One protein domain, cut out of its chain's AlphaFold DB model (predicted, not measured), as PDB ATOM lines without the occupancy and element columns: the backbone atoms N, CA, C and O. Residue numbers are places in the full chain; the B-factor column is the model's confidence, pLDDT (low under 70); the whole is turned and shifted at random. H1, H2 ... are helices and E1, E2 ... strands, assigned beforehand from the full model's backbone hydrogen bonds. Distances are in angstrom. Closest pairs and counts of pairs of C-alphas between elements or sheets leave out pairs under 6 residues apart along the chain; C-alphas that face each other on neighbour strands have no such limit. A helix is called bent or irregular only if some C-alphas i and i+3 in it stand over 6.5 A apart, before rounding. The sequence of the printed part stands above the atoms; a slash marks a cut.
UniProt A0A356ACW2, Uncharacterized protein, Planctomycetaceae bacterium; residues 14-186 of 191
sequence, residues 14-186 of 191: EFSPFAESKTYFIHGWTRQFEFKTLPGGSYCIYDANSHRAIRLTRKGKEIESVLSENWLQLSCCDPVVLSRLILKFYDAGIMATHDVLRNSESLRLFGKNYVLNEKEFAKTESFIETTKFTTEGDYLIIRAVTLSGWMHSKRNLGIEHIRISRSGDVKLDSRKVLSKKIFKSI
ATOM      1  N   GLU A  14      52.139 -10.950 -40.140       81.88
ATOM      2  CA  GLU A  14      51.974 -11.307 -41.557       81.88
ATOM      3  C   GLU A  14      51.041 -12.504 -41.813       81.88
ATOM      4  O   GLU A  14      50.662 -12.734 -42.963       81.88
ATOM      5  N   PHE A  15      50.676 -13.250 -40.763       82.19
ATOM      6  CA  PHE A  15      49.720 -14.358 -40.801       82.19
ATOM      7  C   PHE A  15      48.477 -14.109 -39.933       82.19
ATOM      8  O   PHE A  15      47.719 -15.043 -39.721       82.19
ATOM      9  N   SER A  16      48.245 -12.888 -39.433       90.69
ATOM     10  CA  SER A  16      47.124 -12.568 -38.532       90.69
ATOM     11  C   SER A  16      46.009 -11.790 -39.257       90.69
ATOM     12  O   SER A  16      45.967 -10.564 -39.139       90.69
ATOM     13  N   PRO A  17      45.123 -12.442 -40.040       90.44
ATOM     14  CA  PRO A  17      44.133 -11.740 -40.862       90.44
ATOM     15  C   PRO A  17      42.937 -11.201 -40.066       90.44
ATOM     16  O   PRO A  17      42.238 -10.317 -40.559       90.44
ATOM     17  N   PHE A  18      42.685 -11.727 -38.867       91.12
ATOM     18  CA  PHE A  18      41.523 -11.384 -38.052       91.12
ATOM     19  C   PHE A  18      41.857 -10.284 -37.042       91.12
ATOM     20  O   PHE A  18      42.967 -10.210 -36.513       91.12
ATOM     21  N   ALA A  19      40.889  -9.410 -36.764       86.38
ATOM     22  CA  ALA A  19      41.085  -8.321 -35.809       86.38
ATOM     23  C   ALA A  19      41.159  -8.838 -34.360       86.38
ATOM     24  O   ALA A  19      42.008  -8.387 -33.588       86.38
ATOM     25  N   GLU A  20      40.298  -9.802 -34.025       88.38
ATOM     26  CA  GLU A  20      40.089 -10.315 -32.664       88.38
ATOM     27  C   GLU A  20      41.071 -11.417 -32.252       88.38
ATOM     28  O   GLU A  20      41.172 -11.738 -31.069       88.38
ATOM     29  N   SER A  21      41.810 -11.993 -33.202       90.50
ATOM     30  CA  SER A  21      42.821 -13.012 -32.933       90.50
ATOM     31  C   SER A  21      44.173 -12.639 -33.533       90.50
ATOM     32  O   SER A  21      44.306 -11.748 -34.377       90.50
ATOM     33  N   LYS A  22      45.221 -13.298 -33.043       92.56
ATOM     34  CA  LYS A  22      46.584 -13.184 -33.558       92.56
ATOM     35  C   LYS A  22      47.127 -14.569 -33.845       92.56
ATOM     36  O   LYS A  22      46.872 -15.518 -33.106       92.56
ATOM     37  N   THR A  23      47.910 -14.659 -34.908       89.81
ATOM     38  CA  THR A  23      48.639 -15.869 -35.258       89.81
ATOM     39  C   THR A  23      50.030 -15.841 -34.641       89.81
ATOM     40  O   THR A  23      50.755 -14.866 -34.796       89.81
ATOM     41  N   TYR A  24      50.421 -16.918 -33.968       89.19
ATOM     42  CA  TYR A  24      51.697 -17.060 -33.269       89.19
ATOM     43  C   TYR A  24      52.507 -18.216 -33.844       89.19
ATOM     44  O   TYR A  24      51.957 -19.273 -34.163       89.19
ATOM     45  N   PHE A  25      53.824 -18.023 -33.937       85.62
ATOM     46  CA  PHE A  25      54.781 -19.053 -34.336       85.62
ATOM     47  C   PHE A  25      55.587 -19.465 -33.110       85.62
ATOM     48  O   PHE A  25      56.433 -18.721 -32.625       85.62
ATOM     49  N   ILE A  26      55.318 -20.665 -32.604       82.06
ATOM     50  CA  ILE A  26      55.974 -21.182 -31.404       82.06
ATOM     51  C   ILE A  26      57.035 -22.181 -31.836       82.06
ATOM     52  O   ILE A  26      56.713 -23.263 -32.329       82.06
ATOM     53  N   HIS A  27      58.299 -21.814 -31.650       77.12
ATOM     54  CA  HIS A  27      59.438 -22.683 -31.912       77.12
ATOM     55  C   HIS A  27      59.738 -23.559 -30.689       77.12
ATOM     56  O   HIS A  27      59.711 -23.090 -29.557       77.12
ATOM     57  N   GLY A  28      60.042 -24.832 -30.915       69.12
ATOM     58  CA  GLY A  28      60.352 -25.798 -29.868       69.12
ATOM     59  C   GLY A  28      61.132 -26.984 -30.419       69.12
ATOM     60  O   GLY A  28      61.025 -27.336 -31.590       69.12
ATOM     61  N   TRP A  29      61.960 -27.593 -29.584       64.38
ATOM     62  CA  TRP A  29      62.881 -28.655 -29.970       64.38
ATOM     63  C   TRP A  29      62.118 -29.940 -30.317       64.38
ATOM     64  O   TRP A  29      60.973 -30.149 -29.909       64.38
ATOM     65  N   THR A  30      62.757 -30.847 -31.055       57.19
ATOM     66  CA  THR A  30      62.178 -32.160 -31.361       57.19
ATOM     67  C   THR A  30      61.786 -32.867 -30.054       57.19
ATOM     68  O   THR A  30      62.626 -33.015 -29.171       57.19
ATOM     69  N   ARG A  31      60.522 -33.311 -29.937       58.84
ATOM     70  CA  ARG A  31      59.894 -33.907 -28.729       58.84
ATOM     71  C   ARG A  31      59.510 -32.946 -27.591       58.84
ATOM     72  O   ARG A  31      59.026 -33.426 -26.574       58.84
ATOM     73  N   GLN A  32      59.668 -31.627 -27.741       65.50
ATOM     74  CA  GLN A  32      59.054 -30.669 -26.799       65.50
ATOM     75  C   GLN A  32      57.545 -30.531 -27.005       65.50
ATOM     76  O   GLN A  32      56.827 -30.154 -26.088       65.50
ATOM     77  N   PHE A  33      57.065 -30.853 -28.202       63.00
ATOM     78  CA  PHE A  33      55.643 -30.929 -28.488       63.00
ATOM     79  C   PHE A  33      55.171 -32.374 -28.309       63.00
ATOM     80  O   PHE A  33      55.784 -33.296 -28.851       63.00
ATOM     81  N   GLU A  34      54.045 -32.572 -27.620       55.59
ATOM     82  CA  GLU A  34      53.381 -33.881 -27.453       55.59
ATOM     83  C   GLU A  34      52.783 -34.434 -28.767       55.59
ATOM     84  O   GLU A  34      52.047 -35.418 -28.789       55.59
ATOM     85  N   PHE A  35      53.075 -33.797 -29.900       60.38
ATOM     86  CA  PHE A  35      52.466 -34.058 -31.196       60.38
ATOM     87  C   PHE A  35      53.455 -33.810 -32.342       60.38
ATOM     88  O   PHE A  35      54.481 -33.150 -32.183       60.38
ATOM     89  N   LYS A  36      53.150 -34.347 -33.533       55.03
ATOM     90  CA  LYS A  36      53.999 -34.173 -34.725       55.03
ATOM     91  C   LYS A  36      54.012 -32.704 -35.160       55.03
ATOM     92  O   LYS A  36      52.954 -32.139 -35.432       55.03
ATOM     93  N   THR A  37      55.203 -32.116 -35.255       58.50
ATOM     94  CA  THR A  37      55.409 -30.775 -35.816       58.50
ATOM     95  C   THR A  37      55.149 -30.759 -37.324       58.50
ATOM     96  O   THR A  37      55.074 -31.811 -37.971       58.50
ATOM     97  N   LEU A  38      54.994 -29.560 -37.900       54.09
ATOM     98  CA  LEU A  38      54.886 -29.412 -39.350       54.09
ATOM     99  C   LEU A  38      56.165 -29.932 -40.044       54.09
ATOM    100  O   LEU A  38      57.267 -29.785 -39.504       54.09
ATOM    101  N   PRO A  39      56.050 -30.523 -41.246       49.22
ATOM    102  CA  PRO A  39      57.201 -31.015 -41.994       49.22
ATOM    103  C   PRO A  39      58.277 -29.931 -42.199       49.22
ATOM    104  O   PRO A  39      57.980 -28.846 -42.692       49.22
ATOM    105  N   GLY A  40      59.526 -30.221 -41.810       53.38
ATOM    106  CA  GLY A  40      60.666 -29.302 -41.957       53.38
ATOM    107  C   GLY A  40      60.823 -28.244 -40.854       53.38
ATOM    108  O   GLY A  40      61.627 -27.330 -41.022       53.38
ATOM    109  N   GLY A  41      60.087 -28.341 -39.738       56.72
ATOM    110  CA  GLY A  41      60.120 -27.334 -38.677       56.72
ATOM    111  C   GLY A  41      60.092 -27.878 -37.248       56.72
ATOM    112  O   GLY A  41      59.303 -28.750 -36.897       56.72
ATOM    113  N   SER A  42      60.915 -27.263 -36.404       64.75
ATOM    114  CA  SER A  42      60.838 -27.268 -34.940       64.75
ATOM    115  C   SER A  42      59.846 -26.189 -34.471       64.75
ATOM    116  O   SER A  42      60.206 -25.342 -33.660       64.75
ATOM    117  N   TYR A  43      58.651 -26.098 -35.076       72.75
ATOM    118  CA  TYR A  43      57.675 -25.047 -34.756       72.75
ATOM    119  C   TYR A  43      56.213 -25.449 -34.991       72.75
ATOM    120  O   TYR A  43      55.912 -26.360 -35.769       72.75
ATOM    121  N   CYS A  44      55.317 -24.721 -34.323       79.19
ATOM    122  CA  CYS A  44      53.863 -24.838 -34.387       79.19
ATOM    123  C   CYS A  44      53.231 -23.464 -34.647       79.19
ATOM    124  O   CYS A  44      53.799 -22.443 -34.266       79.19
ATOM    125  N   ILE A  45      52.056 -23.448 -35.278       85.56
ATOM    126  CA  ILE A  45      51.306 -22.221 -35.572       85.56
ATOM    127  C   ILE A  45      49.995 -22.256 -34.790       85.56
ATOM    128  O   ILE A  45      49.300 -23.273 -34.807       85.56
ATOM    129  N   TYR A  46      49.661 -21.161 -34.115       89.38
ATOM    130  CA  TYR A  46      48.432 -21.016 -33.336       89.38
ATOM    131  C   TYR A  46      47.681 -19.767 -33.758       89.38
ATOM    132  O   TYR A  46      48.318 -18.746 -33.969       89.38
ATOM    133  N   ASP A  47      46.357 -19.836 -33.816       91.50
ATOM    134  CA  ASP A  47      45.480 -18.667 -33.780       91.50
ATOM    135  C   ASP A  47      44.949 -18.524 -32.353       91.50
ATOM    136  O   ASP A  47      44.407 -19.481 -31.794       91.50
ATOM    137  N   ALA A  48      45.161 -17.371 -31.724       91.50
ATOM    138  CA  ALA A  48      44.774 -17.163 -30.336       91.50
ATOM    139  C   ALA A  48      44.186 -15.774 -30.088       91.50
ATOM    140  O   ALA A  48      44.579 -14.785 -30.709       91.50
ATOM    141  N   ASN A  49      43.260 -15.715 -29.136       90.19
ATOM    142  CA  ASN A  49      42.647 -14.501 -28.607       90.19
ATOM    143  C   ASN A  49      42.584 -14.571 -27.066       90.19
ATOM    144  O   ASN A  49      43.196 -15.444 -26.453       90.19
ATOM    145  N   SER A  50      41.841 -13.662 -26.427       88.06
ATOM    146  CA  SER A  50      41.684 -13.606 -24.964       88.06
ATOM    147  C   SER A  50      41.010 -14.833 -24.334       88.06
ATOM    148  O   SER A  50      41.091 -15.008 -23.122       88.06
ATOM    149  N   HIS A  51      40.331 -15.668 -25.122       88.00
ATOM    150  CA  HIS A  51      39.492 -16.763 -24.626       88.00
ATOM    151  C   HIS A  51      39.970 -18.149 -25.059       88.00
ATOM    152  O   HIS A  51      39.640 -19.139 -24.406       88.00
ATOM    153  N   ARG A  52      40.723 -18.248 -26.158       89.62
ATOM    154  CA  ARG A  52      41.155 -19.528 -26.724       89.62
ATOM    155  C   ARG A  52      42.475 -19.416 -27.475       89.62
ATOM    156  O   ARG A  52      42.816 -18.363 -28.006       89.62
ATOM    157  N   ALA A  53      43.154 -20.552 -27.591       90.06
ATOM    158  CA  ALA A  53      44.285 -20.753 -28.485       90.06
ATOM    159  C   ALA A  53      44.074 -22.053 -29.271       90.06
ATOM    160  O   ALA A  53      44.045 -23.140 -28.697       90.06
ATOM    161  N   ILE A  54      43.912 -21.938 -30.588       89.69
ATOM    162  CA  ILE A  54      43.691 -23.057 -31.503       89.69
ATOM    163  C   ILE A  54      44.984 -23.305 -32.266       89.69
ATOM    164  O   ILE A  54      45.507 -22.421 -32.946       89.69
ATOM    165  N   ARG A  55      45.508 -24.529 -32.190       87.12
ATOM    166  CA  ARG A  55      46.635 -24.931 -33.033       87.12
ATOM    167  C   ARG A  55      46.147 -25.065 -34.471       87.12
ATOM    168  O   ARG A  55      45.334 -25.936 -34.768       87.12
ATOM    169  N   LEU A  56      46.695 -24.260 -35.369       87.25
ATOM    170  CA  LEU A  56      46.346 -24.323 -36.778       87.25
ATOM    171  C   LEU A  56      47.068 -25.489 -37.438       87.25
ATOM    172  O   LEU A  56      48.299 -25.566 -37.458       87.25
ATOM    173  N   THR A  57      46.290 -26.400 -38.012       81.69
ATOM    174  CA  THR A  57      46.809 -27.440 -38.887       81.69
ATOM    175  C   THR A  57      45.846 -27.672 -40.045       81.69
ATOM    176  O   THR A  57      44.676 -27.298 -39.994       81.69
ATOM    177  N   ARG A  58      46.339 -28.322 -41.104       73.50
ATOM    178  CA  ARG A  58      45.462 -28.889 -42.137       73.50
ATOM    179  C   ARG A  58      44.786 -30.185 -41.661       73.50
ATOM    180  O   ARG A  58      43.720 -30.548 -42.147       73.50
ATOM    181  N   LYS A  59      45.421 -30.930 -40.749       67.94
ATOM    182  CA  LYS A  59      44.979 -32.260 -40.317       67.94
ATOM    183  C   LYS A  59      44.038 -32.134 -39.121       67.94
ATOM    184  O   LYS A  59      44.499 -32.077 -37.993       67.94
ATOM    185  N   GLY A  60      42.741 -32.242 -39.379       64.69
ATOM    186  CA  GLY A  60      41.721 -32.020 -38.350       64.69
ATOM    187  C   GLY A  60      40.903 -30.757 -38.589       64.69
ATOM    188  O   GLY A  60      40.023 -30.472 -37.788       64.69
ATOM    189  N   LYS A  61      41.135 -30.065 -39.721       76.62
ATOM    190  CA  LYS A  61      40.317 -28.948 -40.210       76.62
ATOM    191  C   LYS A  61      40.279 -27.744 -39.253       76.62
ATOM    192  O   LYS A  61      39.397 -26.906 -39.377       76.62
ATOM    193  N   GLU A  62      41.255 -27.595 -38.349       89.06
ATOM    194  CA  GLU A  62      41.253 -26.503 -37.363       89.06
ATOM    195  C   GLU A  62      41.286 -25.123 -38.028       89.06
ATOM    196  O   GLU A  62      40.580 -24.210 -37.607       89.06
ATOM    197  N   ILE A  63      42.055 -24.978 -39.114       89.88
ATOM    198  CA  ILE A  63      42.018 -23.752 -39.915       89.88
ATOM    199  C   ILE A  63      40.651 -23.536 -40.581       89.88
ATOM    200  O   ILE A  63      40.195 -22.403 -40.641       89.88
ATOM    201  N   GLU A  64      39.975 -24.589 -41.043       92.94
ATOM    202  CA  GLU A  64      38.634 -24.470 -41.638       92.94
ATOM    203  C   GLU A  64      37.611 -24.018 -40.590       92.94
ATOM    204  O   GLU A  64      36.796 -23.147 -40.877       92.94
ATOM    205  N   SER A  65      37.699 -24.517 -39.351       92.12
ATOM    206  CA  SER A  65      36.856 -24.046 -38.245       92.12
ATOM    207  C   SER A  65      37.044 -22.553 -37.986       92.12
ATOM    208  O   SER A  65      36.060 -21.819 -37.938       92.12
ATOM    209  N   VAL A  66      38.296 -22.083 -37.916       92.19
ATOM    210  CA  VAL A  66      38.592 -20.651 -37.749       92.19
ATOM    211  C   VAL A  66      38.031 -19.829 -38.915       92.19
ATOM    212  O   VAL A  66      37.466 -18.758 -38.691       92.19
ATOM    213  N   LEU A  67      38.131 -20.322 -40.155       94.25
ATOM    214  CA  LEU A  67      37.567 -19.644 -41.328       94.25
ATOM    215  C   LEU A  67      36.037 -19.596 -41.299       94.25
ATOM    216  O   LEU A  67      35.462 -18.568 -41.650       94.25
ATOM    217  N   SER A  68      35.380 -20.679 -40.878       94.00
ATOM    218  CA  SER A  68      33.919 -20.748 -40.796       94.00
ATOM    219  C   SER A  68      33.367 -19.823 -39.711       94.00
ATOM    220  O   SER A  68      32.429 -19.068 -39.960       94.00
ATOM    221  N   GLU A  69      33.989 -19.812 -38.530       93.06
ATOM    222  CA  GLU A  69      33.602 -18.934 -37.420       93.06
ATOM    223  C   GLU A  69      33.755 -17.449 -37.776       93.06
ATOM    224  O   GLU A  69      32.933 -16.626 -37.381       93.06
ATOM    225  N   ASN A  70      34.773 -17.112 -38.573       93.50
ATOM    226  CA  ASN A  70      35.049 -15.745 -39.011       93.50
ATOM    227  C   ASN A  70      34.491 -15.430 -40.408       93.50
ATOM    228  O   ASN A  70      34.876 -14.419 -40.998       93.50
ATOM    229  N   TRP A  71      33.583 -16.253 -40.950       94.06
ATOM    230  CA  TRP A  71      33.123 -16.157 -42.343       94.06
ATOM    231  C   TRP A  71      32.700 -14.740 -42.754       94.06
ATOM    232  O   TRP A  71      33.133 -14.226 -43.785       94.06
ATOM    233  N   LEU A  72      31.895 -14.082 -41.915       92.38
ATOM    234  CA  LEU A  72      31.369 -12.738 -42.179       92.38
ATOM    235  C   LEU A  72      32.456 -11.655 -42.203       92.38
ATOM    236  O   LEU A  72      32.247 -10.591 -42.780       92.38
ATOM    237  N   GLN A  73      33.605 -11.912 -41.580       92.38
ATOM    238  CA  GLN A  73      34.723 -10.976 -41.506       92.38
ATOM    239  C   GLN A  73      35.756 -11.210 -42.614       92.38
ATOM    240  O   GLN A  73      36.568 -10.322 -42.870       92.38
ATOM    241  N   LEU A  74      35.726 -12.359 -43.308       93.00
ATOM    242  CA  LEU A  74      36.765 -12.711 -44.283       93.00
ATOM    243  C   LEU A  74      36.905 -11.687 -45.413       93.00
ATOM    244  O   LEU A  74      38.020 -11.392 -45.833       93.00
ATOM    245  N   SER A  75      35.797 -11.107 -45.886       91.88
ATOM    246  CA  SER A  75      35.821 -10.070 -46.928       91.88
ATOM    247  C   SER A  75      36.434  -8.747 -46.463       91.88
ATOM    248  O   SER A  75      36.811  -7.927 -47.298       91.88
ATOM    249  N   CYS A  76      36.523  -8.532 -45.149       91.75
ATOM    250  CA  CYS A  76      37.106  -7.341 -44.533       91.75
ATOM    251  C   CYS A  76      38.586  -7.533 -44.163       91.75
ATOM    252  O   CYS A  76      39.260  -6.562 -43.820       91.75
ATOM    253  N   CYS A  77      39.099  -8.766 -44.213       93.62
ATOM    254  CA  CYS A  77      40.502  -9.063 -43.947       93.62
ATOM    255  C   CYS A  77      41.424  -8.475 -45.024       93.62
ATOM    256  O   CYS A  77      41.031  -8.262 -46.172       93.62
ATOM    257  N   ASP A  78      42.704  -8.298 -44.684       93.69
ATOM    258  CA  ASP A  78      43.715  -8.034 -45.705       93.69
ATOM    259  C   ASP A  78      43.889  -9.285 -46.595       93.69
ATOM    260  O   ASP A  78      44.229 -10.366 -46.091       93.69
ATOM    261  N   PRO A  79      43.698  -9.165 -47.923       93.69
ATOM    262  CA  PRO A  79      43.736 -10.308 -48.821       93.69
ATOM    263  C   PRO A  79      45.105 -10.945 -48.963       93.69
ATOM    264  O   PRO A  79      45.196 -12.153 -49.187       93.69
ATOM    265  N   VAL A  80      46.176 -10.181 -48.780       93.38
ATOM    266  CA  VAL A  80      47.539 -10.706 -48.771       93.38
ATOM    267  C   VAL A  80      47.751 -11.552 -47.519       93.38
ATOM    268  O   VAL A  80      48.227 -12.681 -47.627       93.38
ATOM    269  N   VAL A  81      47.364 -11.037 -46.349       93.00
ATOM    270  CA  VAL A  81      47.553 -11.720 -45.057       93.00
ATOM    271  C   VAL A  81      46.739 -13.013 -44.994       93.00
ATOM    272  O   VAL A  81      47.288 -14.064 -44.661       93.00
ATOM    273  N   LEU A  82      45.462 -12.978 -45.399       94.12
ATOM    274  CA  LEU A  82      44.635 -14.185 -45.442       94.12
ATOM    275  C   LEU A  82      45.205 -15.209 -46.431       94.12
ATOM    276  O   LEU A  82      45.378 -16.371 -46.074       94.12
ATOM    277  N   SER A  83      45.575 -14.788 -47.647       93.00
ATOM    278  CA  SER A  83      46.176 -15.690 -48.642       93.00
ATOM    279  C   SER A  83      47.449 -16.358 -48.130       93.00
ATOM    280  O   SER A  83      47.652 -17.546 -48.371       93.00
ATOM    281  N   ARG A  84      48.311 -15.611 -47.421       90.00
ATOM    282  CA  ARG A  84      49.534 -16.155 -46.812       90.00
ATOM    283  C   ARG A  84      49.188 -17.247 -45.817       90.00
ATOM    284  O   ARG A  84      49.762 -18.334 -45.905       90.00
ATOM    285  N   LEU A  85      48.235 -16.982 -44.921       89.81
ATOM    286  CA  LEU A  85      47.773 -17.964 -43.948       89.81
ATOM    287  C   LEU A  85      47.251 -19.220 -44.648       89.81
ATOM    288  O   LEU A  85      47.707 -20.314 -44.339       89.81
ATOM    289  N   ILE A  86      46.372 -19.079 -45.641       90.81
ATOM    290  CA  ILE A  86      45.824 -20.229 -46.367       90.81
ATOM    291  C   ILE A  86      46.925 -21.030 -47.072       90.81
ATOM    292  O   ILE A  86      47.052 -22.240 -46.873       90.81
ATOM    293  N   LEU A  87      47.763 -20.372 -47.874       87.94
ATOM    294  CA  LEU A  87      48.804 -21.052 -48.647       87.94
ATOM    295  C   LEU A  87      49.846 -21.729 -47.748       87.94
ATOM    296  O   LEU A  87      50.417 -22.741 -48.148       87.94
ATOM    297  N   LYS A  88      50.041 -21.251 -46.511       84.62
ATOM    298  CA  LYS A  88      50.899 -21.915 -45.519       84.62
ATOM    299  C   LYS A  88      50.442 -23.342 -45.188       84.62
ATOM    300  O   LYS A  88      51.295 -24.178 -44.893       84.62
ATOM    301  N   PHE A  89      49.136 -23.622 -45.233       83.50
ATOM    302  CA  PHE A  89      48.567 -24.928 -44.871       83.50
ATOM    303  C   PHE A  89      48.112 -25.769 -46.064       83.50
ATOM    304  O   PHE A  89      48.115 -26.998 -45.969       83.50
ATOM    305  N   TYR A  90      47.712 -25.131 -47.164       82.25
ATOM    306  CA  TYR A  90      47.063 -25.813 -48.287       82.25
ATOM    307  C   TYR A  90      47.970 -26.075 -49.490       82.25
ATOM    308  O   TYR A  90      47.588 -26.863 -50.354       82.25
ATOM    309  N   ASP A  91      49.165 -25.485 -49.546       71.50
ATOM    310  CA  ASP A  91      50.078 -25.697 -50.667       71.50
ATOM    311  C   ASP A  91      50.560 -27.162 -50.801       71.50
ATOM    312  O   ASP A  91      50.737 -27.905 -49.831       71.50
ATOM    313  N   ALA A  92      50.749 -27.575 -52.054       49.00
ATOM    314  CA  ALA A  92      50.894 -28.939 -52.557       49.00
ATOM    315  C   ALA A  92      52.280 -29.576 -52.317       49.00
ATOM    316  O   ALA A  92      52.733 -30.404 -53.109       49.00
ATOM    317  N   GLY A  93      52.975 -29.223 -51.233       50.50
ATOM    318  CA  GLY A  93      54.232 -29.883 -50.888       50.50
ATOM    319  C   GLY A  93      55.008 -29.236 -49.747       50.50
ATOM    320  O   GLY A  93      55.075 -28.025 -49.610       50.50
ATOM    321  N   ILE A  94      55.686 -30.085 -48.975       44.41
ATOM    322  CA  ILE A  94      56.452 -29.781 -47.752       44.41
ATOM    323  C   ILE A  94      57.560 -28.716 -47.939       44.41
ATOM    324  O   ILE A  94      58.088 -28.202 -46.958       44.41
ATOM    325  N   MET A  95      57.937 -28.367 -49.177       50.03
ATOM    326  CA  MET A  95      59.137 -27.559 -49.461       50.03
ATOM    327  C   MET A  95      58.920 -26.335 -50.359       50.03
ATOM    328  O   MET A  95      59.879 -25.602 -50.628       50.03
ATOM    329  N   ALA A  96      57.699 -26.101 -50.843       56.47
ATOM    330  CA  ALA A  96      57.378 -24.877 -51.562       56.47
ATOM    331  C   ALA A  96      56.905 -23.835 -50.544       56.47
ATOM    332  O   ALA A  96      55.955 -24.058 -49.803       56.47
ATOM    333  N   THR A  97      57.600 -22.701 -50.464       71.25
ATOM    334  CA  THR A  97      57.048 -21.530 -49.770       71.25
ATOM    335  C   THR A  97      56.448 -20.584 -50.805       71.25
ATOM    336  O   THR A  97      57.008 -20.400 -51.892       71.25
ATOM    337  N   HIS A  98      55.277 -20.044 -50.484       79.62
ATOM    338  CA  HIS A  98      54.584 -19.037 -51.273       79.62
ATOM    339  C   HIS A  98      54.713 -17.700 -50.553       79.62
ATOM    340  O   HIS A  98      54.293 -17.571 -49.407       79.62
ATOM    341  N   ASP A  99      55.272 -16.714 -51.241       88.25
ATOM    342  CA  ASP A  99      55.210 -15.321 -50.832       88.25
ATOM    343  C   ASP A  99      54.079 -14.662 -51.610       88.25
ATOM    344  O   ASP A  99      54.092 -14.628 -52.843       88.25
ATOM    345  N   VAL A 100      53.072 -14.165 -50.899       91.00
ATOM    346  CA  VAL A 100      51.957 -13.449 -51.526       91.00
ATOM    347  C   VAL A 100      52.336 -11.985 -51.674       91.00
ATOM    348  O   VAL A 100      52.724 -11.329 -50.700       91.00
ATOM    349  N   LEU A 101      52.216 -11.487 -52.899       91.19
ATOM    350  CA  LEU A 101      52.503 -10.111 -53.265       91.19
ATOM    351  C   LEU A 101      51.248  -9.254 -53.119       91.19
ATOM    352  O   LEU A 101      50.146  -9.677 -53.477       91.19
ATOM    353  N   ARG A 102      51.421  -8.017 -52.645       90.38
ATOM    354  CA  ARG A 102      50.338  -7.031 -52.664       90.38
ATOM    355  C   ARG A 102      50.128  -6.494 -54.068       90.38
ATOM    356  O   ARG A 102      48.989  -6.370 -54.486       90.38
ATOM    357  N   ASN A 103      51.209  -6.176 -54.769       89.00
ATOM    358  CA  ASN A 103      51.209  -5.521 -56.074       89.00
ATOM    359  C   ASN A 103      52.567  -5.718 -56.778       89.00
ATOM    360  O   ASN A 103      53.463  -6.392 -56.263       89.00
ATOM    361  N   SER A 104      52.726  -5.109 -57.954       89.69
ATOM    362  CA  SER A 104      53.967  -5.137 -58.735       89.69
ATOM    363  C   SER A 104      55.139  -4.449 -58.025       89.69
ATOM    364  O   SER A 104      56.274  -4.905 -58.128       89.69
ATOM    365  N   GLU A 105      54.884  -3.402 -57.241       89.06
ATOM    366  CA  GLU A 105      55.911  -2.734 -56.435       89.06
ATOM    367  C   GLU A 105      56.499  -3.672 -55.369       89.06
ATOM    368  O   GLU A 105      57.715  -3.734 -55.197       89.06
ATOM    369  N   SER A 106      55.658  -4.502 -54.743       87.94
ATOM    370  CA  SER A 106      56.099  -5.532 -53.792       87.94
ATOM    371  C   SER A 106      57.100  -6.505 -54.423       87.94
ATOM    372  O   SER A 106      57.994  -6.997 -53.742       87.94
ATOM    373  N   LEU A 107      56.963  -6.779 -55.726       88.56
ATOM    374  CA  LEU A 107      57.899  -7.612 -56.478       88.56
ATOM    375  C   LEU A 107      59.230  -6.893 -56.741       88.56
ATOM    376  O   LEU A 107      60.285  -7.519 -56.655       88.56
ATOM    377  N   ARG A 108      59.200  -5.586 -57.039       87.62
ATOM    378  CA  ARG A 108      60.419  -4.775 -57.224       87.62
ATOM    379  C   ARG A 108      61.228  -4.666 -55.933       87.62
ATOM    380  O   ARG A 108      62.453  -4.693 -55.973       87.62
ATOM    381  N   LEU A 109      60.537  -4.585 -54.799       85.88
ATOM    382  CA  LEU A 109      61.128  -4.498 -53.462       85.88
ATOM    383  C   LEU A 109      61.439  -5.867 -52.839       85.88
ATOM    384  O   LEU A 109      61.790  -5.939 -51.660       85.88
ATOM    385  N   PHE A 110      61.298  -6.959 -53.597       81.06
ATOM    386  CA  PHE A 110      61.389  -8.311 -53.062       81.06
ATOM    387  C   PHE A 110      62.826  -8.690 -52.661       81.06
ATOM    388  O   PHE A 110      63.538  -9.345 -53.409       81.06
ATOM    389  N   GLY A 111      63.235  -8.309 -51.446       68.81
ATOM    390  CA  GLY A 111      64.458  -8.743 -50.765       68.81
ATOM    391  C   GLY A 111      65.778  -8.239 -51.372       68.81
ATOM    392  O   GLY A 111      65.969  -8.178 -52.579       68.81
ATOM    393  N   LYS A 112      66.771  -7.959 -50.515       65.56
ATOM    394  CA  LYS A 112      68.081  -7.392 -50.915       65.56
ATOM    395  C   LYS A 112      68.895  -8.227 -51.920       65.56
ATOM    396  O   LYS A 112      69.809  -7.697 -52.538       65.56
ATOM    397  N   ASN A 113      68.592  -9.517 -52.062       76.56
ATOM    398  CA  ASN A 113      69.424 -10.487 -52.784       76.56
ATOM    399  C   ASN A 113      68.739 -11.095 -54.022       76.56
ATOM    400  O   ASN A 113      69.288 -12.015 -54.633       76.56
ATOM    401  N   TYR A 114      67.549 -10.619 -54.388       86.62
ATOM    402  CA  TYR A 114      66.914 -10.978 -55.652       86.62
ATOM    403  C   TYR A 114      67.145  -9.863 -56.656       86.62
ATOM    404  O   TYR A 114      67.038  -8.685 -56.326       86.62
ATOM    405  N   VAL A 115      67.443 -10.233 -57.899       89.56
ATOM    406  CA  VAL A 115      67.566  -9.248 -58.971       89.56
ATOM    407  C   VAL A 115      66.513  -9.534 -60.020       89.56
ATOM    408  O   VAL A 115      66.508 -10.603 -60.639       89.56
ATOM    409  N   LEU A 116      65.615  -8.570 -60.208       91.06
ATOM    410  CA  LEU A 116      64.501  -8.669 -61.137       91.06
ATOM    411  C   LEU A 116      65.004  -8.813 -62.577       91.06
ATOM    412  O   LEU A 116      66.006  -8.217 -62.992       91.06
ATOM    413  N   ASN A 117      64.323  -9.657 -63.342       93.25
ATOM    414  CA  ASN A 117      64.503  -9.721 -64.780       93.25
ATOM    415  C   ASN A 117      63.532  -8.728 -65.427       93.25
ATOM    416  O   ASN A 117      62.392  -9.086 -65.699       93.25
ATOM    417  N   GLU A 118      63.988  -7.501 -65.692       93.25
ATOM    418  CA  GLU A 118      63.141  -6.421 -66.234       93.25
ATOM    419  C   GLU A 118      62.396  -6.815 -67.518       93.25
ATOM    420  O   GLU A 118      61.253  -6.419 -67.716       93.25
ATOM    421  N   LYS A 119      62.993  -7.661 -68.374       93.56
ATOM    422  CA  LYS A 119      62.327  -8.144 -69.596       93.56
ATOM    423  C   LYS A 119      61.139  -9.053 -69.288       93.56
ATOM    424  O   LYS A 119      60.123  -8.978 -69.966       93.56
ATOM    425  N   GLU A 120      61.275  -9.940 -68.308       93.62
ATOM    426  CA  GLU A 120      60.182 -10.825 -67.885       93.62
ATOM    427  C   GLU A 120      59.151 -10.072 -67.048       93.62
ATOM    428  O   GLU A 120      57.950 -10.292 -67.190       93.62
ATOM    429  N   PHE A 121      59.613  -9.139 -66.219       93.00
ATOM    430  CA  PHE A 121      58.750  -8.275 -65.438       93.00
ATOM    431  C   PHE A 121      57.857  -7.421 -66.344       93.00
ATOM    432  O   PHE A 121      56.644  -7.511 -66.220       93.00
ATOM    433  N   ALA A 122      58.408  -6.716 -67.337       92.62
ATOM    434  CA  ALA A 122      57.617  -5.894 -68.257       92.62
ATOM    435  C   ALA A 122      56.534  -6.693 -69.011       92.62
ATOM    436  O   ALA A 122      55.433  -6.199 -69.229       92.62
ATOM    437  N   LYS A 123      56.803  -7.960 -69.368       92.75
ATOM    438  CA  LYS A 123      55.800  -8.845 -69.997       92.75
ATOM    439  C   LYS A 123      54.673  -9.255 -69.050       92.75
ATOM    440  O   LYS A 123      53.595  -9.622 -69.507       92.75
ATOM    441  N   THR A 124      54.957  -9.300 -67.751       92.19
ATOM    442  CA  THR A 124      54.038  -9.824 -66.735       92.19
ATOM    443  C   THR A 124      53.366  -8.730 -65.912       92.19
ATOM    444  O   THR A 124      52.344  -9.009 -65.292       92.19
ATOM    445  N   GLU A 125      53.882  -7.499 -65.935       90.12
ATOM    446  CA  GLU A 125      53.453  -6.374 -65.097       90.12
ATOM    447  C   GLU A 125      51.950  -6.113 -65.196       90.12
ATOM    448  O   GLU A 125      51.280  -6.035 -64.170       90.12
ATOM    449  N   SER A 126      51.392  -6.112 -66.411       89.00
ATOM    450  CA  SER A 126      49.954  -5.915 -66.643       89.00
ATOM    451  C   SER A 126      49.066  -7.012 -66.044       89.00
ATOM    452  O   SER A 126      47.864  -6.822 -65.909       89.00
ATOM    453  N   PHE A 127      49.632  -8.173 -65.704       87.38
ATOM    454  CA  PHE A 127      48.917  -9.280 -65.067       87.38
ATOM    455  C   PHE A 127      49.088  -9.294 -63.539       87.38
ATOM    456  O   PHE A 127      48.319  -9.971 -62.843       87.38
ATOM    457  N   ILE A 128      50.074  -8.562 -63.006       85.88
ATOM    458  CA  ILE A 128      50.322  -8.415 -61.567       85.88
ATOM    459  C   ILE A 128      49.374  -7.346 -61.013       85.88
ATOM    460  O   ILE A 128      49.763  -6.247 -60.627       85.88
ATOM    461  N   GLU A 129      48.088  -7.680 -60.993       83.94
ATOM    462  CA  GLU A 129      47.093  -6.918 -60.241       83.94
ATOM    463  C   GLU A 129      47.256  -7.131 -58.734       83.94
ATOM    464  O   GLU A 129      47.922  -8.065 -58.281       83.94
ATOM    465  N   THR A 130      46.567  -6.302 -57.954       83.81
ATOM    466  CA  THR A 130      46.478  -6.466 -56.508       83.81
ATOM    467  C   THR A 130      45.856  -7.812 -56.137       83.81
ATOM    468  O   THR A 130      44.844  -8.224 -56.713       83.81
ATOM    469  N   THR A 131      46.448  -8.493 -55.153       91.75
ATOM    470  CA  THR A 131      45.810  -9.652 -54.514       91.75
ATOM    471  C   THR A 131      44.483  -9.211 -53.898       91.75
ATOM    472  O   THR A 131      44.457  -8.257 -53.123       91.75
ATOM    473  N   LYS A 132      43.379  -9.861 -54.276       94.19
ATOM    474  CA  LYS A 132      42.023  -9.377 -53.974       94.19
ATOM    475  C   LYS A 132      41.035 -10.509 -53.737       94.19
ATOM    476  O   LYS A 132      41.300 -11.664 -54.081       94.19
ATOM    477  N   PHE A 133      39.884 -10.132 -53.195       93.81
ATOM    478  CA  PHE A 133      38.747 -11.012 -52.987       93.81
ATOM    479  C   PHE A 133      37.603 -10.699 -53.936       93.81
ATOM    480  O   PHE A 133      37.451  -9.583 -54.437       93.81
ATOM    481  N   THR A 134      36.762 -11.695 -54.146       94.38
ATOM    482  CA  THR A 134      35.443 -11.555 -54.748       94.38
ATOM    483  C   THR A 134      34.520 -12.544 -54.053       94.38
ATOM    484  O   THR A 134      34.925 -13.671 -53.778       94.38
ATOM    485  N   THR A 135      33.302 -12.122 -53.736       92.12
ATOM    486  CA  THR A 135      32.297 -13.006 -53.142       92.12
ATOM    487  C   THR A 135      31.340 -13.455 -54.234       92.12
ATOM    488  O   THR A 135      30.759 -12.624 -54.929       92.12
ATOM    489  N   GLU A 136      31.173 -14.765 -54.377       92.56
ATOM    490  CA  GLU A 136      30.286 -15.391 -55.354       92.56
ATOM    491  C   GLU A 136      29.395 -16.412 -54.635       92.56
ATOM    492  O   GLU A 136      29.815 -17.530 -54.333       92.56
ATOM    493  N   GLY A 137      28.155 -16.022 -54.322       89.50
ATOM    494  CA  GLY A 137      27.240 -16.858 -53.538       89.50
ATOM    495  C   GLY A 137      27.803 -17.174 -52.146       89.50
ATOM    496  O   GLY A 137      28.190 -16.267 -51.413       89.50
ATOM    497  N   ASP A 138      27.880 -18.461 -51.801       92.81
ATOM    498  CA  ASP A 138      28.447 -18.957 -50.534       92.81
ATOM    499  C   ASP A 138      29.971 -19.175 -50.581       92.81
ATOM    500  O   ASP A 138      30.532 -19.923 -49.772       92.81
ATOM    501  N   TYR A 139      30.649 -18.535 -51.537       96.00
ATOM    502  CA  TYR A 139      32.089 -18.643 -51.713       96.00
ATOM    503  C   TYR A 139      32.785 -17.290 -51.663       96.00
ATOM    504  O   TYR A 139      32.362 -16.317 -52.285       96.00
ATOM    505  N   LEU A 140      33.928 -17.274 -50.984       96.56
ATOM    506  CA  LEU A 140      34.929 -16.232 -51.096       96.56
ATOM    507  C   LEU A 140      36.021 -16.742 -52.031       96.56
ATOM    508  O   LEU A 140      36.667 -17.758 -51.765       96.56
ATOM    509  N   ILE A 141      36.221 -16.036 -53.134       95.62
ATOM    510  CA  ILE A 141      37.251 -16.328 -54.119       95.62
ATOM    511  C   ILE A 141      38.388 -15.340 -53.928       95.62
ATOM    512  O   ILE A 141      38.209 -14.126 -53.986       95.62
ATOM    513  N   ILE A 142      39.580 -15.876 -53.722       95.12
ATOM    514  CA  ILE A 142      40.808 -15.119 -53.574       95.12
ATOM    515  C   ILE A 142      41.629 -15.293 -54.842       95.12
ATOM    516  O   ILE A 142      41.971 -16.413 -55.220       95.12
ATOM    517  N   ARG A 143      41.991 -14.174 -55.466       94.88
ATOM    518  CA  ARG A 143      43.001 -14.123 -56.524       94.88
ATOM    519  C   ARG A 143      44.305 -13.642 -55.898       94.88
ATOM    520  O   ARG A 143      44.492 -12.437 -55.731       94.88
ATOM    521  N   ALA A 144      45.196 -14.567 -55.563       93.94
ATOM    522  CA  ALA A 144      46.476 -14.265 -54.934       93.94
ATOM    523  C   ALA A 144      47.603 -14.241 -55.968       93.94
ATOM    524  O   ALA A 144      47.835 -15.231 -56.661       93.94
ATOM    525  N   VAL A 145      48.338 -13.130 -56.060       94.06
ATOM    526  CA  VAL A 145      49.594 -13.106 -56.820       94.06
ATOM    527  C   VAL A 145      50.698 -13.658 -55.937       94.06
ATOM    528  O   VAL A 145      50.941 -13.149 -54.842       94.06
ATOM    529  N   THR A 146      51.381 -14.691 -56.412       92.38
ATOM    530  CA  THR A 146      52.355 -15.428 -55.613       92.38
ATOM    531  C   THR A 146      53.714 -15.505 -56.284       92.38
ATOM    532  O   THR A 146      53.850 -15.716 -57.492       92.38
ATOM    533  N   LEU A 147      54.752 -15.379 -55.464       90.12
ATOM    534  CA  LEU A 147      56.080 -15.878 -55.756       90.12
ATOM    535  C   LEU A 147      56.242 -17.222 -55.072       90.12
ATOM    536  O   LEU A 147      56.115 -17.352 -53.861       90.12
ATOM    537  N   SER A 148      56.568 -18.232 -55.856       86.94
ATOM    538  CA  SER A 148      56.772 -19.584 -55.355       86.94
ATOM    539  C   SER A 148      58.102 -20.136 -55.832       86.94
ATOM    540  O   SER A 148      58.730 -19.666 -56.791       86.94
ATOM    541  N   GLY A 149      58.554 -21.153 -55.124       77.44
ATOM    542  CA  GLY A 149      59.794 -21.836 -55.423       77.44
ATOM    543  C   GLY A 149      60.233 -22.682 -54.248       77.44
ATOM    544  O   GLY A 149      59.624 -22.651 -53.178       77.44
ATOM    545  N   TRP A 150      61.294 -23.438 -54.470       69.88
ATOM    546  CA  TRP A 150      61.825 -24.359 -53.482       69.88
ATOM    547  C   TRP A 150      62.616 -23.603 -52.411       69.88
ATOM    548  O   TRP A 150      63.528 -22.850 -52.756       69.88
ATOM    549  N   MET A 151      62.260 -23.771 -51.133       67.94
ATOM    550  CA  MET A 151      62.887 -23.069 -50.000       67.94
ATOM    551  C   MET A 151      63.048 -21.553 -50.265       67.94
ATOM    552  O   MET A 151      62.067 -20.853 -50.518       67.94
ATOM    553  N   HIS A 152      64.286 -21.047 -50.273       64.38
ATOM    554  CA  HIS A 152      64.637 -19.646 -50.526       64.38
ATOM    555  C   HIS A 152      64.833 -19.313 -52.015       64.38
ATOM    556  O   HIS A 152      65.243 -18.212 -52.349       64.38
ATOM    557  N   SER A 153      64.561 -20.239 -52.937       72.06
ATOM    558  CA  SER A 153      64.687 -20.031 -54.384       72.06
ATOM    559  C   SER A 153      63.340 -19.641 -55.006       72.06
ATOM    560  O   SER A 153      62.797 -20.364 -55.849       72.06
ATOM    561  N   LYS A 154      62.784 -18.493 -54.601       79.50
ATOM    562  CA  LYS A 154      61.544 -17.936 -55.169       79.50
ATOM    563  C   LYS A 154      61.802 -17.471 -56.600       79.50
ATOM    564  O   LYS A 154      62.589 -16.559 -56.814       79.50
ATOM    565  N   ARG A 155      61.204 -18.126 -57.596       82.75
ATOM    566  CA  ARG A 155      61.472 -17.843 -59.027       82.75
ATOM    567  C   ARG A 155      60.223 -17.819 -59.897       82.75
ATOM    568  O   ARG A 155      60.235 -17.198 -60.960       82.75
ATOM    569  N   ASN A 156      59.168 -18.493 -59.450       89.31
ATOM    570  CA  ASN A 156      57.956 -18.682 -60.223       89.31
ATOM    571  C   ASN A 156      56.910 -17.673 -59.763       89.31
ATOM    572  O   ASN A 156      56.339 -17.833 -58.684       89.31
ATOM    573  N   LEU A 157      56.661 -16.671 -60.598       92.44
ATOM    574  CA  LEU A 157      55.544 -15.752 -60.449       92.44
ATOM    575  C   LEU A 157      54.279 -16.418 -60.994       92.44
ATOM    576  O   LEU A 157      54.268 -16.912 -62.128       92.44
ATOM    577  N   GLY A 158      53.211 -16.424 -60.208       92.38
ATOM    578  CA  GLY A 158      51.923 -16.962 -60.617       92.38
ATOM    579  C   GLY A 158      50.742 -16.249 -59.977       92.38
ATOM    580  O   GLY A 158      50.900 -15.355 -59.151       92.38
ATOM    581  N   ILE A 159      49.554 -16.656 -60.405       93.38
ATOM    582  CA  ILE A 159      48.274 -16.277 -59.816       93.38
ATOM    583  C   ILE A 159      47.607 -17.564 -59.338       93.38
ATOM    584  O   ILE A 159      47.321 -18.443 -60.156       93.38
ATOM    585  N   GLU A 160      47.373 -17.657 -58.035       92.56
ATOM    586  CA  GLU A 160      46.592 -18.719 -57.407       92.56
ATOM    587  C   GLU A 160      45.142 -18.253 -57.256       92.56
ATOM    588  O   GLU A 160      44.890 -17.128 -56.813       92.56
ATOM    589  N   HIS A 161      44.196 -19.127 -57.591       93.38
ATOM    590  CA  HIS A 161      42.792 -18.946 -57.241       93.38
ATOM    591  C   HIS A 161      42.438 -19.891 -56.098       93.38
ATOM    592  O   HIS A 161      42.535 -21.114 -56.233       93.38
ATOM    593  N   ILE A 162      42.040 -19.310 -54.973       93.69
ATOM    594  CA  ILE A 162      41.665 -20.026 -53.755       93.69
ATOM    595  C   ILE A 162      40.180 -19.783 -53.534       93.69
ATOM    596  O   ILE A 162      39.741 -18.637 -53.519       93.69
ATOM    597  N   ARG A 163      39.409 -20.848 -53.343       95.12
ATOM    598  CA  ARG A 163      37.996 -20.770 -52.989       95.12
ATOM    599  C   ARG A 163      37.826 -21.202 -51.538       95.12
ATOM    600  O   ARG A 163      38.298 -22.274 -51.168       95.12
ATOM    601  N   ILE A 164      37.146 -20.383 -50.747       95.38
ATOM    602  CA  ILE A 164      36.749 -20.690 -49.370       95.38
ATOM    603  C   ILE A 164      35.223 -20.738 -49.335       95.38
ATOM    604  O   ILE A 164      34.579 -19.790 -49.782       95.38
ATOM    605  N   SER A 165      34.643 -21.837 -48.864       95.69
ATOM    606  CA  SER A 165      33.196 -21.946 -48.645       95.69
ATOM    607  C   SER A 165      32.791 -21.376 -47.287       95.69
ATOM    608  O   SER A 165      33.613 -21.235 -46.380       95.69
ATOM    609  N   ARG A 166      31.490 -21.150 -47.100       95.00
ATOM    610  CA  ARG A 166      30.913 -20.751 -45.807       95.00
ATOM    611  C   ARG A 166      31.180 -21.723 -44.649       95.00
ATOM    612  O   ARG A 166      31.295 -21.300 -43.500       95.00
ATOM    613  N   SER A 167      31.316 -23.016 -44.941       94.31
ATOM    614  CA  SER A 167      31.737 -24.043 -43.973       94.31
ATOM    615  C   SER A 167      33.224 -23.969 -43.610       94.31
ATOM    616  O   SER A 167      33.680 -24.743 -42.774       94.31
ATOM    617  N   GLY A 168      33.981 -23.061 -44.231       93.44
ATOM    618  CA  GLY A 168      35.420 -22.912 -44.048       93.44
ATOM    619  C   GLY A 168      36.262 -23.857 -44.903       93.44
ATOM    620  O   GLY A 168      37.489 -23.788 -44.826       93.44
ATOM    621  N   ASP A 169      35.648 -24.712 -45.732       93.12
ATOM    622  CA  ASP A 169      36.383 -25.619 -46.614       93.12
ATOM    623  C   ASP A 169      37.174 -24.809 -47.648       93.12
ATOM    624  O   ASP A 169      36.640 -23.934 -48.338       93.12
ATOM    625  N   VAL A 170      38.459 -25.134 -47.782       92.31
ATOM    626  CA  VAL A 170      39.371 -24.443 -48.696       92.31
ATOM    627  C   VAL A 170      39.713 -25.339 -49.877       92.31
ATOM    628  O   VAL A 170      40.175 -26.471 -49.722       92.31
ATOM    629  N   LYS A 171      39.578 -24.789 -51.084       91.06
ATOM    630  CA  LYS A 171      39.985 -25.429 -52.332       91.06
ATOM    631  C   LYS A 171      40.956 -24.542 -53.104       91.06
ATOM    632  O   LYS A 171      40.650 -23.396 -53.425       91.06
ATOM    633  N   LEU A 172      42.118 -25.097 -53.448       90.00
ATOM    634  CA  LEU A 172      43.021 -24.504 -54.434       90.00
ATOM    635  C   LEU A 172      42.505 -24.879 -55.828       90.00
ATOM    636  O   LEU A 172      42.630 -26.031 -56.241       90.00
ATOM    637  N   ASP A 173      41.862 -23.941 -56.521       88.94
ATOM    638  CA  ASP A 173      41.169 -24.226 -57.783       88.94
ATOM    639  C   ASP A 173      42.130 -24.333 -58.961       88.94
ATOM    640  O   ASP A 173      42.095 -25.298 -59.725       88.94
ATOM    641  N   SER A 174      42.955 -23.306 -59.155       89.56
ATOM    642  CA  SER A 174      43.851 -23.240 -60.301       89.56
ATOM    643  C   SER A 174      45.041 -22.342 -60.036       89.56
ATOM    644  O   SER A 174      44.983 -21.396 -59.246       89.56
ATOM    645  N   ARG A 175      46.103 -22.621 -60.785       89.56
ATOM    646  CA  ARG A 175      47.325 -21.841 -60.798       89.56
ATOM    647  C   ARG A 175      47.672 -21.425 -62.217       89.56
ATOM    648  O   ARG A 175      47.925 -22.276 -63.069       89.56
ATOM    649  N   LYS A 176      47.783 -20.118 -62.458       92.00
ATOM    650  CA  LYS A 176      48.331 -19.570 -63.706       92.00
ATOM    651  C   LYS A 176      49.768 -19.116 -63.478       92.00
ATOM    652  O   LYS A 176      50.004 -18.134 -62.783       92.00
ATOM    653  N   VAL A 177      50.734 -19.802 -64.082       92.06
ATOM    654  CA  VAL A 177      52.143 -19.378 -64.042       92.06
ATOM    655  C   VAL A 177      52.349 -18.231 -65.032       92.06
ATOM    656  O   VAL A 177      52.121 -18.406 -66.226       92.06
ATOM    657  N   LEU A 178      52.789 -17.071 -64.539       92.12
ATOM    658  CA  LEU A 178      53.084 -15.889 -65.356       92.12
ATOM    659  C   LEU A 178      54.534 -15.891 -65.848       92.12
ATOM    660  O   LEU A 178      54.792 -15.619 -67.013       92.12
ATOM    661  N   SER A 179      55.482 -16.239 -64.975       92.69
ATOM    662  CA  SER A 179      56.881 -16.441 -65.356       92.69
ATOM    663  C   SER A 179      57.541 -17.460 -64.436       92.69
ATOM    664  O   SER A 179      57.297 -17.483 -63.233       92.69
ATOM    665  N   LYS A 180      58.415 -18.300 -64.999       90.62
ATOM    666  CA  LYS A 180      59.250 -19.252 -64.241       90.62
ATOM    667  C   LYS A 180      60.624 -18.674 -63.865       90.62
ATOM    668  O   LYS A 180      61.431 -19.350 -63.229       90.62
ATOM    669  N   LYS A 181      60.939 -17.464 -64.342       89.38
ATOM    670  CA  LYS A 181      62.255 -16.815 -64.218       89.38
ATOM    671  C   LYS A 181      62.095 -15.304 -64.026       89.38
ATOM    672  O   LYS A 181      62.772 -14.515 -64.686       89.38
ATOM    673  N   ILE A 182      61.188 -14.912 -63.127       93.19
ATOM    674  CA  ILE A 182      60.903 -13.493 -62.861       93.19
ATOM    675  C   ILE A 182      62.131 -12.753 -62.307       93.19
ATOM    676  O   ILE A 182      62.306 -11.560 -62.536       93.19
ATOM    677  N   PHE A 183      63.038 -13.487 -61.659       91.75
ATOM    678  CA  PHE A 183      64.346 -13.004 -61.238       91.75
ATOM    679  C   PHE A 183      65.448 -13.572 -62.136       91.75
ATOM    680  O   PHE A 183      65.462 -14.768 -62.442       91.75
ATOM    681  N   LYS A 184      66.404 -12.718 -62.525       88.06
ATOM    682  CA  LYS A 184      67.626 -13.123 -63.245       88.06
ATOM    683  C   LYS A 184      68.689 -13.690 -62.304       88.06
ATOM    684  O   LYS A 184      69.519 -14.483 -62.729       88.06
ATOM    685  N   SER A 185      68.648 -13.289 -61.035       85.12
ATOM    686  CA  SER A 185      69.515 -13.793 -59.974       85.12
ATOM    687  C   SER A 185      68.711 -13.942 -58.687       85.12
ATOM    688  O   SER A 185      67.825 -13.132 -58.411       85.12
ATOM    689  N   ILE A 186      69.016 -14.985 -57.921       83.25
ATOM    690  CA  ILE A 186      68.410 -15.278 -56.620       83.25
ATOM    691  C   ILE A 186      69.521 -15.541 -55.590       83.25
ATOM    692  O   ILE A 186      70.644 -15.852 -56.002       83.25
TER     693      ILE A 186
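AT A GLANCE: This is residues 14 to 186 of the 191 residues of an uncharacterized protein of Planctomycetaceae bacterium (UniProt A0A356ACW2). A strongly twisted sheet of five strands, E4 to E8, of which the long E6, E7 and E8 are bent, curls round the helix H3, which lies at the core. A small sheet, E1 to E3, is set off at one end, with H1 between the two sheets; H4, H5 and the short E9 lie toward the other end. The printed part has 173 residues with five named helices and nine named strands, in the order E1 E2 E3 H1 H2 H3 E4 H4 H5 E5 E6 E7 E8 E9, class mixed. The large sheet is branched, the small one runs E1 E2 E3, and both are antiparallel. The whole is compact, with a radius of gyration of the C-alphas of 16.7 A and spans of 50 by 43 by 25 A.

HOW THE PARTS SIT: E6, residues 139 to 150, has E4, residues 96 to 101, and E5, residues 132 to 136, on one side and E7, residues 153 to 165, on the other. E8, residues 170 to 179, is the next neighbour of E7. Within hydrogen-bond range are N 99 and O 147, 2.8 A, N 134 and O 141, 2.8 A, N 142 and O 162, 2.8 A, and N 161 and O 174, 2.9 A. E5 to E8 form a meander, each strand the antiparallel neighbour of the one before. E6 bends by 64 degrees at residue 147 and E7 by 76 degrees at residue 156. The sheet curls round H3, residues 79 to 90; the closest C-alphas of H3 and E4 are those of Val 80 and Val 100, 5.9 A. H2, residues 71 to 76, is on the same face as H3 at a height of 9.5 A over the sheet. H5, residues 118 to 127, is on the sheet, its C-alpha 124 6.3 A from C-alpha 178 of E8, their closest pair. H4, residues 104 to 108, only grazes it. H1, residues 62 to 69, only grazes both sheets. E1, residues 22 to 27, E2, residues 43 to 48, and E3, residues 53 to 55, form another meander, with N 24 and O 46 at 2.8 A and N 47 and O 54 at 2.9 A. E9, residues 183 to 185, pairs with no named strand. Every O i to N i+4 pair is within hydrogen-bond range in H1 and H4, against 7 of 8 in H3, 3 of 6 in H5 and 0 of 2 in H2, where 2 of 3 O i to N i+3 pairs are.

IN THESE COORDINATES: E7 is 32.1 A long, E6 30.3 A, E8 25.5 A and H3 15.9 A. E1 begins at C-alpha 22 (46.584, -13.184, -33.558), and E9 ends at C-alpha 185 (69.515, -13.793, -59.974).

THE WHOLE: The two farthest C-alphas, of His 51 and Lys 119, are 51.2 A apart. The printed part has no cut. The link from E1 to E2 is long. The mean pLDDT of the printed part is 84.6, with 27 residues under 70, among them 28 to 42.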